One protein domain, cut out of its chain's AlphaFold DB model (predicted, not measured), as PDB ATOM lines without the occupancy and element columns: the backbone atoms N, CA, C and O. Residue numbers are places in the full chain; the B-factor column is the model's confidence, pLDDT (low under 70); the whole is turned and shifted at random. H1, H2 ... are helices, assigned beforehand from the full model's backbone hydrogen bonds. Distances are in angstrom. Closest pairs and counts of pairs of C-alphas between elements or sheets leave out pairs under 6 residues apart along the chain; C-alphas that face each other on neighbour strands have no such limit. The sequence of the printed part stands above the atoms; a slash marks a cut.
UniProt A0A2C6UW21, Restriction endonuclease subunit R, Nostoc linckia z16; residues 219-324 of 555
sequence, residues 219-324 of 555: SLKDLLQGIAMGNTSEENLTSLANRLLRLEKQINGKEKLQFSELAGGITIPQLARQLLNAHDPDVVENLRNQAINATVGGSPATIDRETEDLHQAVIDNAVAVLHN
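This is residues 219 to 324 of the 555 residues of the protein "Restriction endonuclease subunit R" of Nostoc linckia z16 (UniProt A0A2C6UW21). H5 crosses H6 at one end of a rod; H2 and H4 lie side by side toward the other. H1 packs on H2 and H6. The all-helix printed part has 106 residues with named helices H1 to H6, only just loose, close to compact: radius of gyration of the C-alphas 16.0 A, spans 54 by 24 by 21 A.

H1, residues 220 to 228, begins at C-alpha (277.064, 292.817, 309.510). H2 is residues 234 to 250, H3 253 to 262, H4 268 to 277, H5 281 to 294. H6, residues 300 to 323, 34.1 A, ends at C-alpha (267.975, 281.556, 309.447).

H2 touches H4, closest C-alphas Ala 241 and Ala 272, 4.2 A apart. Residues 303 to 311 of H6 alone touch H5, closest C-alphas Thr 307 and Arg 288, 5.1 A. O i to N i+4 pairs within hydrogen-bond range are 11 of 13 in H2, 17 of 20 in H6, every one elsewhere.

The printed part has no cut; its links are tight; 9 residues are under pLDDT 70.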
ATOM      1  N   SER A 219     275.263 297.357 310.136       69.75
ATOM      2  CA  SER A 219     276.334 296.465 310.555       69.75
ATOM      3  C   SER A 219     276.151 295.050 309.989       69.75
ATOM      4  O   SER A 219     275.043 294.630 309.668       69.75
ATOM      5  N   LEU A 220     277.210 294.231 309.919       75.44
ATOM      6  CA  LEU A 220     277.064 292.817 309.510       75.44
ATOM      7  C   LEU A 220     276.047 292.053 310.367       75.44
ATOM      8  O   LEU A 220     275.383 291.154 309.858       75.44
ATOM      9  N   LYS A 221     275.915 292.416 311.648       80.56
ATOM     10  CA  LYS A 221     274.872 291.867 312.513       80.56
ATOM     11  C   LYS A 221     273.491 292.233 311.971       80.56
ATOM     12  O   LYS A 221     272.671 291.341 311.796       80.56
ATOM     13  N   ASP A 222     273.267 293.506 311.668       78.12
ATOM     14  CA  ASP A 222     271.984 293.998 311.161       78.12
ATOM     15  C   ASP A 222     271.700 293.494 309.745       78.12
ATOM     16  O   ASP A 222     270.552 293.237 309.413       78.12
ATOM     17  N   LEU A 223     272.732 293.255 308.936       80.00
ATOM     18  CA  LEU A 223     272.621 292.684 307.597       80.00
ATOM     19  C   LEU A 223     272.231 291.196 307.650       80.00
ATOM     20  O   LEU A 223     271.287 290.774 306.989       80.00
ATOM     21  N   LEU A 224     272.885 290.407 308.513       85.75
ATOM     22  CA  LEU A 224     272.507 289.012 308.790       85.75
ATOM     23  C   LEU A 224     271.114 288.905 309.430       85.75
ATOM     24  O   LEU A 224     270.388 287.936 309.205       85.75
ATOM     25  N   GLN A 225     270.747 289.873 310.270       85.56
ATOM     26  CA  GLN A 225     269.450 289.905 310.933       85.56
ATOM     27  C   GLN A 225     268.342 290.358 309.979       85.56
ATOM     28  O   GLN A 225     267.289 289.731 309.959       85.56
ATOM     29  N   GLY A 226     268.609 291.359 309.141       83.94
ATOM     30  CA  GLY A 226     267.717 291.856 308.101       83.94
ATOM     31  C   GLY A 226     267.416 290.795 307.049       83.94
ATOM     32  O   GLY A 226     266.248 290.560 306.761       83.94
ATOM     33  N   ILE A 227     268.429 290.077 306.554       86.94
ATOM     34  CA  ILE A 227     268.237 288.967 305.604       86.94
ATOM     35  C   ILE A 227     267.379 287.860 306.223       86.94
ATOM     36  O   ILE A 227     266.433 287.388 305.603       86.94
ATOM     37  N   ALA A 228     267.629 287.498 307.482       85.00
ATOM     38  CA  ALA A 228     266.803 286.511 308.174       85.00
ATOM     39  C   ALA A 228     265.365 286.986 308.457       85.00
ATOM     40  O   ALA A 228     264.509 286.152 308.744       85.00
ATOM     41  N   MET A 229     265.115 288.298 308.410       84.50
ATOM     42  CA  MET A 229     263.793 288.928 308.497       84.50
ATOM     43  C   MET A 229     263.155 289.168 307.114       84.50
ATOM     44  O   MET A 229     262.065 289.729 307.054       84.50
ATOM     45  N   GLY A 230     263.806 288.748 306.020       82.31
ATOM     46  CA  GLY A 230     263.286 288.841 304.651       82.31
ATOM     47  C   GLY A 230     263.815 290.015 303.821       82.31
ATOM     48  O   GLY A 230     263.346 290.230 302.710       82.31
ATOM     49  N   ASN A 231     264.790 290.788 304.312       83.19
ATOM     50  CA  ASN A 231     265.413 291.857 303.529       83.19
ATOM     51  C   ASN A 231     266.512 291.300 302.604       83.19
ATOM     52  O   ASN A 231     267.697 291.327 302.939       83.19
ATOM     53  N   THR A 232     266.102 290.777 301.450       84.62
ATOM     54  CA  THR A 232     266.952 290.049 300.490       84.62
ATOM     55  C   THR A 232     267.219 290.820 299.195       84.62
ATOM     56  O   THR A 232     267.381 290.219 298.140       84.62
ATOM     57  N   SER A 233     267.278 292.153 299.247       80.62
ATOM     58  CA  SER A 233     267.642 292.975 298.081       80.62
ATOM     59  C   SER A 233     269.030 292.615 297.524       80.62
ATOM     60  O   SER A 233     269.934 292.314 298.311       80.62
ATOM     61  N   GLU A 234     269.236 292.792 296.217       75.00
ATOM     62  CA  GLU A 234     270.510 292.540 295.519       75.00
ATOM     63  C   GLU A 234     271.725 293.181 296.212       75.00
ATOM     64  O   GLU A 234     272.756 292.528 296.400       75.00
ATOM     65  N   GLU A 235     271.589 294.428 296.672       69.69
ATOM     66  CA  GLU A 235     272.640 295.156 297.391       69.69
ATOM     67  C   GLU A 235     273.058 294.440 298.688       69.69
ATOM     68  O   GLU A 235     274.245 294.214 298.938       69.69
ATOM     69  N   ASN A 236     272.080 294.007 299.489       79.06
ATOM     70  CA  ASN A 236     272.310 293.305 300.754       79.06
ATOM     71  C   ASN A 236     272.935 291.920 300.548       79.06
ATOM     72  O   ASN A 236     273.872 291.564 301.270       79.06
ATOM     73  N   LEU A 237     272.466 291.146 299.563       79.00
ATOM     74  CA  LEU A 237     273.019 289.818 299.271       79.00
ATOM     75  C   LEU A 237     274.451 289.914 298.728       79.00
ATOM     76  O   LEU A 237     275.338 289.189 299.189       79.00
ATOM     77  N   THR A 238     274.707 290.870 297.834       72.69
ATOM     78  CA  THR A 238     276.045 291.146 297.288       72.69
ATOM     79  C   THR A 238     277.005 291.619 298.381       72.69
ATOM     80  O   THR A 238     278.139 291.139 298.485       72.69
ATOM     81  N   SER A 239     276.548 292.518 299.259       74.12
ATOM     82  CA  SER A 239     277.317 292.989 300.414       74.12
ATOM     83  C   SER A 239     277.656 291.843 301.374       74.12
ATOM     84  O   SER A 239     278.818 291.690 301.775       74.12
ATOM     85  N   LEU A 240     276.689 290.964 301.684       81.00
ATOM     86  CA  LEU A 240     276.932 289.792 302.527       81.00
ATOM     87  C   LEU A 240     277.956 288.845 301.903       81.00
ATOM     88  O   LEU A 240     278.905 288.443 302.578       81.00
ATOM     89  N   ALA A 241     277.786 288.496 300.626       75.38
ATOM     90  CA  ALA A 241     278.654 287.559 299.924       75.38
ATOM     91  C   ALA A 241     280.117 288.026 299.938       75.38
ATOM     92  O   ALA A 241     281.021 287.267 300.297       75.38
ATOM     93  N   ASN A 242     280.348 289.310 299.654       70.06
ATOM     94  CA  ASN A 242     281.679 289.910 299.699       70.06
ATOM     95  C   ASN A 242     282.265 289.939 301.121       70.06
ATOM     96  O   ASN A 242     283.464 289.719 301.316       70.06
ATOM     97  N   ARG A 243     281.444 290.201 302.148       75.25
ATOM     98  CA  ARG A 243     281.863 290.143 303.563       75.25
ATOM     99  C   ARG A 243     282.223 288.705 303.985       75.25
ATOM    100  O   ARG A 243     283.227 288.513 304.668       75.25
ATOM    101  N   LEU A 244     281.481 287.698 303.524       80.88
ATOM    102  CA  LEU A 244     281.750 286.278 303.784       80.88
ATOM    103  C   LEU A 244     283.030 285.779 303.094       80.88
ATOM    104  O   LEU A 244     283.859 285.142 303.741       80.88
ATOM    105  N   LEU A 245     283.258 286.114 301.821       76.06
ATOM    106  CA  LEU A 245     284.490 285.739 301.106       76.06
ATOM    107  C   LEU A 245     285.750 286.346 301.733       76.06
ATOM    108  O   LEU A 245     286.815 285.731 301.701       76.06
ATOM    109  N   ARG A 246     285.644 287.543 302.323       68.75
ATOM    110  CA  ARG A 246     286.733 288.132 303.114       68.75
ATOM    111  C   ARG A 246     286.983 287.336 304.392       68.75
ATOM    112  O   ARG A 246     288.128 286.975 304.654       68.75
ATOM    113  N   LEU A 247     285.923 286.999 305.129       77.44
ATOM    114  CA  LEU A 247     286.019 286.187 306.343       77.44
ATOM    115  C   LEU A 247     286.687 284.828 306.072       77.44
ATOM    116  O   LEU A 247     287.542 284.402 306.841       77.44
ATOM    117  N   GLU A 248     286.362 284.172 304.955       81.19
ATOM    118  CA  GLU A 248     286.950 282.883 304.555       81.19
ATOM    119  C   GLU A 248     288.483 282.900 304.511       81.19
ATOM    120  O   GLU A 248     289.126 281.933 304.931       81.19
ATOM    121  N   LYS A 249     289.071 284.008 304.053       73.06
ATOM    122  CA  LYS A 249     290.526 284.161 303.944       73.06
ATOM    123  C   LYS A 249     291.202 284.381 305.299       73.06
ATOM    124  O   LYS A 249     292.389 284.096 305.427       73.06
ATOM    125  N   GLN A 250     290.460 284.878 306.288       69.81
ATOM    126  CA  GLN A 250     290.987 285.282 307.597       69.81
ATOM    127  C   GLN A 250     290.906 284.172 308.654       69.81
ATOM    128  O   GLN A 250     291.720 284.137 309.578       69.81
ATOM    129  N   ILE A 251     289.926 283.273 308.549       80.94
ATOM    130  CA  ILE A 251     289.635 282.283 309.595       80.94
ATOM    131  C   ILE A 251     290.467 281.005 309.446       80.94
ATOM    132  O   ILE A 251     290.858 280.602 308.347       80.94
ATOM    133  N   ASN A 252     290.729 280.326 310.565       79.50
ATOM    134  CA  ASN A 252     291.550 279.111 310.570       79.50
ATOM    135  C   ASN A 252     290.752 277.851 310.178       79.50
ATOM    136  O   ASN A 252     289.524 277.845 310.157       79.50
ATOM    137  N   GLY A 253     291.450 276.743 309.900       79.94
ATOM    138  CA  GLY A 253     290.817 275.500 309.436       79.94
ATOM    139  C   GLY A 253     289.767 274.907 310.387       79.94
ATOM    140  O   GLY A 253     288.783 274.346 309.916       79.94
ATOM    141  N   LYS A 254     289.920 275.071 311.711       85.75
ATOM    142  CA  LYS A 254     288.913 274.613 312.687       85.75
ATOM    143  C   LYS A 254     287.639 275.452 312.614       85.75
ATOM    144  O   LYS A 254     286.547 274.905 312.653       85.75
ATOM    145  N   GLU A 255     287.783 276.764 312.467       87.19
ATOM    146  CA  GLU A 255     286.655 277.688 312.311       87.19
ATOM    147  C   GLU A 255     285.939 277.481 310.969       87.19
ATOM    148  O   GLU A 255     284.715 277.548 310.920       87.19
ATOM    149  N   LYS A 256     286.665 277.147 309.893       89.00
ATOM    150  CA  LYS A 256     286.047 276.742 308.614       89.00
ATOM    151  C   LYS A 256     285.193 275.485 308.770       89.00
ATOM    152  O   LYS A 256     284.091 275.431 308.228       89.00
ATOM    153  N   LEU A 257     285.690 274.498 309.519       89.56
ATOM    154  CA  LEU A 257     284.953 273.268 309.807       89.56
ATOM    155  C   LEU A 257     283.680 273.568 310.611       89.56
ATOM    156  O   LEU A 257     282.594 273.161 310.219       89.56
ATOM    157  N   GLN A 258     283.812 274.370 311.669       90.75
ATOM    158  CA  GLN A 258     282.698 274.768 312.526       90.75
ATOM    159  C   GLN A 258     281.635 275.581 311.771       90.75
ATOM    160  O   GLN A 258     280.442 275.359 311.965       90.75
ATOM    161  N   PHE A 259     282.044 276.484 310.869       93.69
ATOM    162  CA  PHE A 259     281.111 277.169 309.971       93.69
ATOM    163  C   PHE A 259     280.316 276.156 309.145       93.69
ATOM    164  O   PHE A 259     279.093 276.233 309.081       93.69
ATOM    165  N   SER A 260     281.016 275.199 308.528       93.69
ATOM    166  CA  SER A 260     280.403 274.186 307.672       93.69
ATOM    167  C   SER A 260     279.419 273.304 308.438       93.69
ATOM    168  O   SER A 260     278.378 272.962 307.892       93.69
ATOM    169  N   GLU A 261     279.713 272.944 309.687       92.38
ATOM    170  CA  GLU A 261     278.800 272.180 310.548       92.38
ATOM    171  C   GLU A 261     277.518 272.970 310.845       92.38
ATOM    172  O   GLU A 261     276.414 272.457 310.657       92.38
ATOM    173  N   LEU A 262     277.650 274.247 311.222       91.31
ATOM    174  CA  LEU A 262     276.516 275.132 311.514       91.31
ATOM    175  C   LEU A 262     275.684 275.485 310.267       91.31
ATOM    176  O   LEU A 262     274.496 275.793 310.386       91.31
ATOM    177  N   ALA A 263     276.297 275.436 309.083       91.38
ATOM    178  CA  ALA A 263     275.672 275.699 307.788       91.38
ATOM    179  C   ALA A 263     275.186 274.423 307.067       91.38
ATOM    180  O   ALA A 263     274.908 274.466 305.870       91.38
ATOM    181  N   GLY A 264     275.106 273.276 307.753       89.62
ATOM    182  CA  GLY A 264     274.563 272.041 307.172       89.62
ATOM    183  C   GLY A 264     275.427 271.427 306.063       89.62
ATOM    184  O   GLY A 264     274.906 270.820 305.134       89.62
ATOM    185  N   GLY A 265     276.747 271.598 306.139       88.81
ATOM    186  CA  GLY A 265     277.726 271.092 305.169       88.81
ATOM    187  C   GLY A 265     278.143 272.101 304.093       88.81
ATOM    188  O   GLY A 265     279.022 271.793 303.289       88.81
ATOM    189  N   ILE A 266     277.555 273.301 304.077       92.56
ATOM    190  CA  ILE A 266     277.887 274.352 303.108       92.56
ATOM    191  C   ILE A 266     279.114 275.145 303.574       92.56
ATOM    192  O   ILE A 266     279.188 275.638 304.698       92.56
ATOM    193  N   THR A 267     280.084 275.315 302.679       93.56
ATOM    194  CA  THR A 267     281.284 276.127 302.930       93.56
ATOM    195  C   THR A 267     281.040 277.614 302.653       93.56
ATOM    196  O   THR A 267     280.168 277.981 301.867       93.56
ATOM    197  N   ILE A 268     281.861 278.493 303.242       90.25
ATOM    198  CA  ILE A 268     281.749 279.950 303.039       90.25
ATOM    199  C   ILE A 268     281.782 280.354 301.547       90.25
ATOM    200  O   ILE A 268     280.918 281.134 301.143       90.25
ATOM    201  N   PRO A 269     282.690 279.827 300.692       89.56
ATOM    202  CA  PRO A 269     282.682 280.145 299.261       89.56
ATOM    203  C   PRO A 269     281.415 279.686 298.536       89.56
ATOM    204  O   PRO A 269     280.949 280.371 297.628       89.56
ATOM    205  N   GLN A 270     280.852 278.537 298.925       90.56
ATOM    206  CA  GLN A 270     279.614 278.026 298.336       90.56
ATOM    207  C   GLN A 270     278.429 278.919 298.697       90.56
ATOM    208  O   GLN A 270     277.678 279.295 297.801       90.56
ATOM    209  N   LEU A 271     278.311 279.321 299.966       91.94
ATOM    210  CA  LEU A 271     277.267 280.244 300.405       91.94
ATOM    211  C   LEU A 271     277.390 281.600 299.701       91.94
ATOM    212  O   LEU A 271     276.419 282.101 299.149       91.94
ATOM    213  N   ALA A 272     278.592 282.179 299.651       85.62
ATOM    214  CA  ALA A 272     278.803 283.449 298.962       85.62
ATOM    215  C   ALA A 272     278.442 283.374 297.471       85.62
ATOM    216  O   ALA A 272     277.847 284.304 296.934       85.62
ATOM    217  N   ARG A 273     278.748 282.253 296.806       85.25
ATOM    218  CA  ARG A 273     278.363 282.030 295.411       85.25
ATOM    219  C   ARG A 273     276.849 281.899 295.241       85.25
ATOM    220  O   ARG A 273     276.319 282.453 294.290       85.25
ATOM    221  N   GLN A 274     276.157 281.205 296.144       88.38
ATOM    222  CA  GLN A 274     274.691 281.115 296.121       88.38
ATOM    223  C   GLN A 274     274.039 282.496 296.257       88.38
ATOM    224  O   GLN A 274     273.116 282.802 295.511       88.38
ATOM    225  N   LEU A 275     274.565 283.341 297.149       84.62
ATOM    226  CA  LEU A 275     274.079 284.707 297.355       84.62
ATOM    227  C   LEU A 275     274.302 285.611 296.130       84.62
ATOM    228  O   LEU A 275     273.416 286.385 295.790       84.62
ATOM    229  N   LEU A 276     275.454 285.505 295.454       79.06
ATOM    230  CA  LEU A 276     275.740 286.278 294.233       79.06
ATOM    231  C   LEU A 276     274.919 285.790 293.035       79.06
ATOM    232  O   LEU A 276     274.390 286.597 292.278       79.06
ATOM    233  N   ASN A 277     274.772 284.473 292.888       80.06
ATOM    234  CA  ASN A 277     274.018 283.873 291.790       80.06
ATOM    235  C   ASN A 277     272.513 284.183 291.856       80.06
ATOM    236  O   ASN A 277     271.834 284.069 290.840       80.06
ATOM    237  N   ALA A 278     271.987 284.552 293.027       77.31
ATOM    238  CA  ALA A 278     270.572 284.863 293.209       77.31
ATOM    239  C   ALA A 278     270.099 286.059 292.361       77.31
ATOM    240  O   ALA A 278     268.910 286.153 292.074       77.31
ATOM    241  N   HIS A 279     271.007 286.941 291.930       71.62
ATOM    242  CA  HIS A 279     270.708 288.082 291.054       71.62
ATOM    243  C   HIS A 279     271.551 288.090 289.770       71.62
ATOM    244  O   HIS A 279     271.645 289.110 289.094       71.62
ATOM    245  N   ASP A 280     272.166 286.961 289.415       70.56
ATOM    246  CA  ASP A 280     272.938 286.854 288.179       70.56
ATOM    247  C   ASP A 280     271.993 286.938 286.956       70.56
ATOM    248  O   ASP A 280     271.032 286.160 286.886       70.56
ATOM    249  N   PRO A 281     272.239 287.847 285.989       62.75
ATOM    250  CA  PRO A 281     271.405 287.998 284.796       62.75
ATOM    251  C   PRO A 281     271.191 286.694 284.018       62.75
ATOM    252  O   PRO A 281     270.091 286.454 283.519       62.75
ATOM    253  N   ASP A 282     272.198 285.819 283.963       60.50
ATOM    254  CA  ASP A 282     272.099 284.538 283.262       60.50
ATOM    255  C   ASP A 282     271.190 283.560 284.020       60.50
ATOM    256  O   ASP A 282     270.481 282.752 283.416       60.50
ATOM    257  N   VAL A 283     271.174 283.620 285.354       71.06
ATOM    258  CA  VAL A 283     270.266 282.812 286.182       71.06
ATOM    259  C   VAL A 283     268.832 283.298 285.999       71.06
ATOM    260  O   VAL A 283     267.950 282.477 285.753       71.06
ATOM    261  N   VAL A 284     268.602 284.612 286.034       68.56
ATOM    262  CA  VAL A 284     267.271 285.214 285.853       68.56
ATOM    263  C   VAL A 284     266.700 284.904 284.463       68.56
ATOM    264  O   VAL A 284     265.549 284.483 284.351       68.56
ATOM    265  N   GLU A 285     267.507 285.006 283.403       65.50
ATOM    266  CA  GLU A 285     267.101 284.624 282.042       65.50
ATOM    267  C   GLU A 285     266.771 283.126 281.930       65.50
ATOM    268  O   GLU A 285     265.797 282.734 281.282       65.50
ATOM    269  N   ASN A 286     267.525 282.255 282.606       73.06
ATOM    270  CA  ASN A 286     267.221 280.824 282.641       73.06
ATOM    271  C   ASN A 286     265.905 280.518 283.371       73.06
ATOM    272  O   ASN A 286     265.131 279.689 282.889       73.06
ATOM    273  N   LEU A 287     265.619 281.192 284.489       81.06
ATOM    274  CA  LEU A 287     264.344 281.060 285.207       81.06
ATOM    275  C   LEU A 287     263.173 281.545 284.349       81.06
ATOM    276  O   LEU A 287     262.142 280.878 284.282       81.06
ATOM    277  N   ARG A 288     263.357 282.640 283.608       77.31
ATOM    278  CA  ARG A 288     262.354 283.148 282.667       77.31
ATOM    279  C   ARG A 288     262.058 282.151 281.549       77.31
ATOM    280  O   ARG A 288     260.900 281.889 281.235       77.31
ATOM    281  N   ASN A 289     263.090 281.534 280.979       74.50
ATOM    282  CA  ASN A 289     262.926 280.482 279.973       74.50
ATOM    283  C   ASN A 289     262.225 279.237 280.544       74.50
ATOM    284  O   ASN A 289     261.414 278.611 279.857       74.50
ATOM    285  N   GLN A 290     262.492 278.882 281.804       83.25
ATOM    286  CA  GLN A 290     261.764 277.818 282.502       83.25
ATOM    287  C   GLN A 290     260.287 278.177 282.698       83.25
ATOM    288  O   GLN A 290     259.430 277.350 282.387       83.25
ATOM    289  N   ALA A 291     259.983 279.408 283.112       82.62
ATOM    290  CA  ALA A 291     258.617 279.902 283.251       82.62
ATOM    291  C   ALA A 291     257.853 279.858 281.916       82.62
ATOM    292  O   ALA A 291     256.736 279.345 281.870       82.62
ATOM    293  N   ILE A 292     258.475 280.297 280.811       79.38
ATOM    294  CA  ILE A 292     257.901 280.235 279.451       79.38
ATOM    295  C   ILE A 292     257.548 278.793 279.059       79.38
ATOM    296  O   ILE A 292     256.478 278.540 278.504       79.38
ATOM    297  N   ASN A 293     258.428 277.838 279.363       80.75
ATOM    298  CA  ASN A 293     258.202 276.426 279.056       80.75
ATOM    299  C   ASN A 293     257.143 275.779 279.962       80.75
ATOM    300  O   ASN A 293     256.439 274.872 279.520       80.75
ATOM    301  N   ALA A 294     257.018 276.229 281.212       78.44
ATOM    302  CA  ALA A 294     256.012 275.748 282.158       78.44
ATOM    303  C   ALA A 294     254.611 276.321 281.869       78.44
ATOM    304  O   ALA A 294     253.608 275.634 282.055       78.44
ATOM    305  N   THR A 295     254.536 277.550 281.348       76.75
ATOM    306  CA  THR A 295     253.289 278.247 280.989       76.75
ATOM    307  C   THR A 295     253.110 278.354 279.472       76.75
ATOM    308  O   THR A 295     252.991 279.438 278.901       76.75
ATOM    309  N   VAL A 296     253.051 277.202 278.791       70.31
ATOM    310  CA  VAL A 296     252.838 277.133 277.333       70.31
ATOM    311  C   VAL A 296     251.531 277.844 276.943       70.31
ATOM    312  O   VAL A 296     250.438 277.367 277.244       70.31
ATOM    313  N   GLY A 297     251.643 278.984 276.250       67.25
ATOM    314  CA  GLY A 297     250.502 279.804 275.812       67.25
ATOM    315  C   GLY A 297     249.990 280.826 276.839       67.25
ATOM    316  O   GLY A 297     248.926 281.409 276.628       67.25
ATOM    317  N   GLY A 298     250.720 281.049 277.936       71.75
ATOM    318  CA  GLY A 298     250.408 282.070 278.935       71.75
ATOM    319  C   GLY A 298     250.566 283.503 278.414       71.75
ATOM    320  O   GLY A 298     251.335 283.783 277.496       71.75
ATOM    321  N   SER A 299     249.837 284.437 279.023       79.94
ATOM    322  CA  SER A 299     250.050 285.875 278.814       79.94
ATOM    323  C   SER A 299     251.431 286.321 279.331       79.94
ATOM    324  O   SER A 299     251.969 285.679 280.239       79.94
ATOM    325  N   PRO A 300     251.991 287.449 278.854       79.31
ATOM    326  CA  PRO A 300     253.232 287.999 279.410       79.31
ATOM    327  C   PRO A 300     253.181 288.157 280.940       79.31
ATOM    328  O   PRO A 300     254.089 287.720 281.631       79.31
ATOM    329  N   ALA A 301     252.049 288.622 281.480       82.38
ATOM    330  CA  ALA A 301     251.861 288.800 282.921       82.38
ATOM    331  C   ALA A 301     251.910 287.487 283.729       82.38
ATOM    332  O   ALA A 301     252.335 287.484 284.882       82.38
ATOM    333  N   THR A 302     251.471 286.364 283.150       82.62
ATOM    334  CA  THR A 302     251.545 285.051 283.817       82.62
ATOM    335  C   THR A 302     252.958 284.478 283.803       82.62
ATOM    336  O   THR A 302     253.356 283.856 284.780       82.62
ATOM    337  N   ILE A 303     253.720 284.727 282.733       80.75
ATOM    338  CA  ILE A 303     255.130 284.327 282.638       80.75
ATOM    339  C   ILE A 303     255.974 285.145 283.619       80.75
ATOM    340  O   ILE A 303     256.812 284.578 284.315       80.75
ATOM    341  N   ASP A 304     255.740 286.457 283.701       82.06
ATOM    342  CA  ASP A 304     256.479 287.339 284.607       82.06
ATOM    343  C   ASP A 304     256.239 286.945 286.073       82.06
ATOM    344  O   ASP A 304     257.190 286.806 286.835       82.06
ATOM    345  N   ARG A 305     254.986 286.643 286.445       85.94
ATOM    346  CA  ARG A 305     254.654 286.158 287.791       85.94
ATOM    347  C   ARG A 305     255.334 284.825 288.127       85.94
ATOM    348  O   ARG A 305     255.907 284.701 289.201       85.94
ATOM    349  N   GLU A 306     255.277 283.845 287.228       85.94
ATOM    350  CA  GLU A 306     255.937 282.546 287.438       85.94
ATOM    351  C   GLU A 306     257.464 282.705 287.539       85.94
ATOM    352  O   GLU A 306     258.117 282.044 288.343       85.94
ATOM    353  N   THR A 307     258.040 283.624 286.758       83.88
ATOM    354  CA  THR A 307     259.470 283.957 286.831       83.88
ATOM    355  C   THR A 307     259.827 284.537 288.198       83.88
ATOM    356  O   THR A 307     260.853 284.167 288.762       83.88
ATOM    357  N   GLU A 308     258.982 285.408 288.750       85.31
ATOM    358  CA  GLU A 308     259.193 286.018 290.065       85.31
ATOM    359  C   GLU A 308     259.023 285.009 291.212       85.31
ATOM    360  O   GLU A 308     259.846 284.983 292.126       85.31
ATOM    361  N   ASP A 309     258.049 284.096 291.119       87.12
ATOM    362  CA  ASP A 309     257.876 282.992 292.075       87.12
ATOM    363  C   ASP A 309     259.107 282.053 292.073       87.12
ATOM    364  O   ASP A 309     259.630 281.682 293.131       87.12
ATOM    365  N   LEU A 310     259.635 281.714 290.888       87.06
ATOM    366  CA  LEU A 310     260.865 280.926 290.741       87.06
ATOM    367  C   LEU A 310     262.105 281.674 291.249       87.06
ATOM    368  O   LEU A 310     262.987 281.070 291.865       87.06
ATOM    369  N   HIS A 311     262.186 282.983 291.007       84.94
ATOM    370  CA  HIS A 311     263.287 283.827 291.474       84.94
ATOM    371  C   HIS A 311     263.307 283.923 293.000       84.94
ATOM    372  O   HIS A 311     264.355 283.697 293.612       84.94
ATOM    373  N   GLN A 312     262.149 284.140 293.624       87.69
ATOM    374  CA  GLN A 312     262.021 284.154 295.079       87.69
ATOM    375  C   GLN A 312     262.428 282.806 295.689       87.69
ATOM    376  O   GLN A 312     263.166 282.779 296.671       87.69
ATOM    377  N   ALA A 313     262.062 281.682 295.064       87.94
ATOM    378  CA  ALA A 313     262.491 280.360 295.520       87.94
ATOM    379  C   ALA A 313     264.023 280.176 295.481       87.94
ATOM    380  O   ALA A 313     264.593 279.501 296.343       87.94
ATOM    381  N   VAL A 314     264.721 280.769 294.507       87.94
ATOM    382  CA  VAL A 314     266.195 280.760 294.461       87.94
ATOM    383  C   VAL A 314     266.786 281.593 295.601       87.94
ATOM    384  O   VAL A 314     267.722 281.132 296.260       87.94
ATOM    385  N   ILE A 315     266.227 282.776 295.868       87.56
ATOM    386  CA  ILE A 315     266.646 283.646 296.975       87.56
ATOM    387  C   ILE A 315     266.451 282.937 298.321       87.56
ATOM    388  O   ILE A 315     267.396 282.862 299.110       87.56
ATOM    389  N   ASP A 316     265.275 282.353 298.554       88.56
ATOM    390  CA  ASP A 316     264.934 281.650 299.795       88.56
ATOM    391  C   ASP A 316     265.899 280.486 300.062       88.56
ATOM    392  O   ASP A 316     266.392 280.310 301.178       88.56
ATOM    393  N   ASN A 317     266.250 279.731 299.017       88.62
ATOM    394  CA  ASN A 317     267.245 278.665 299.114       88.62
ATOM    395  C   ASN A 317     268.651 279.197 299.436       88.62
ATOM    396  O   ASN A 317     269.369 278.580 300.225       88.62
ATOM    397  N   ALA A 318     269.055 280.330 298.856       87.06
ATOM    398  CA  ALA A 318     270.368 280.926 299.100       87.06
ATOM    399  C   ALA A 318     270.520 281.443 300.541       87.06
ATOM    400  O   ALA A 318     271.605 281.350 301.122       87.06
ATOM    401  N   VAL A 319     269.446 281.965 301.141       91.94
ATOM    402  CA  VAL A 319     269.472 282.524 302.504       91.94
ATOM    403  C   VAL A 319     269.070 281.523 303.589       91.94
ATOM    404  O   VAL A 319     269.262 281.815 304.769       91.94
ATOM    405  N   ALA A 320     268.595 280.328 303.223       91.38
ATOM    406  CA  ALA A 320     268.058 279.323 304.142       91.38
ATOM    407  C   ALA A 320     268.961 279.047 305.361       91.38
ATOM    408  O   ALA A 320     268.506 279.029 306.507       91.38
ATOM    409  N   VAL A 321     270.268 278.891 305.128       91.19
ATOM    410  CA  VAL A 321     271.248 278.625 306.197       91.19
ATOM    411  C   VAL A 321     271.402 279.790 307.177       91.19
ATOM    412  O   VAL A 321     271.723 279.576 308.345       91.19
ATOM    413  N   LEU A 322     271.139 281.026 306.742       90.44
ATOM    414  CA  LEU A 322     271.254 282.234 307.560       90.44
ATOM    415  C   LEU A 322     270.094 282.386 308.551       90.44
ATOM    416  O   LEU A 322     270.206 283.170 309.494       90.44
ATOM    417  N   HIS A 323     269.012 281.612 308.415       89.56
ATOM    418  CA  HIS A 323     267.975 281.556 309.447       89.56
ATOM    419  C   HIS A 323     268.474 280.888 310.734       89.56
ATOM    420  O   HIS A 323     267.940 281.181 311.807       89.56
ATOM    421  N   ASN A 324     269.542 280.079 310.671       91.31
ATOM    422  CA  ASN A 324     270.176 279.512 311.858       91.31
ATOM    423  C   ASN A 324     270.805 280.635 312.723       91.31
ATOM    424  O   ASN A 324     271.773 281.281 312.300       91.31
TER     425      ASN A 324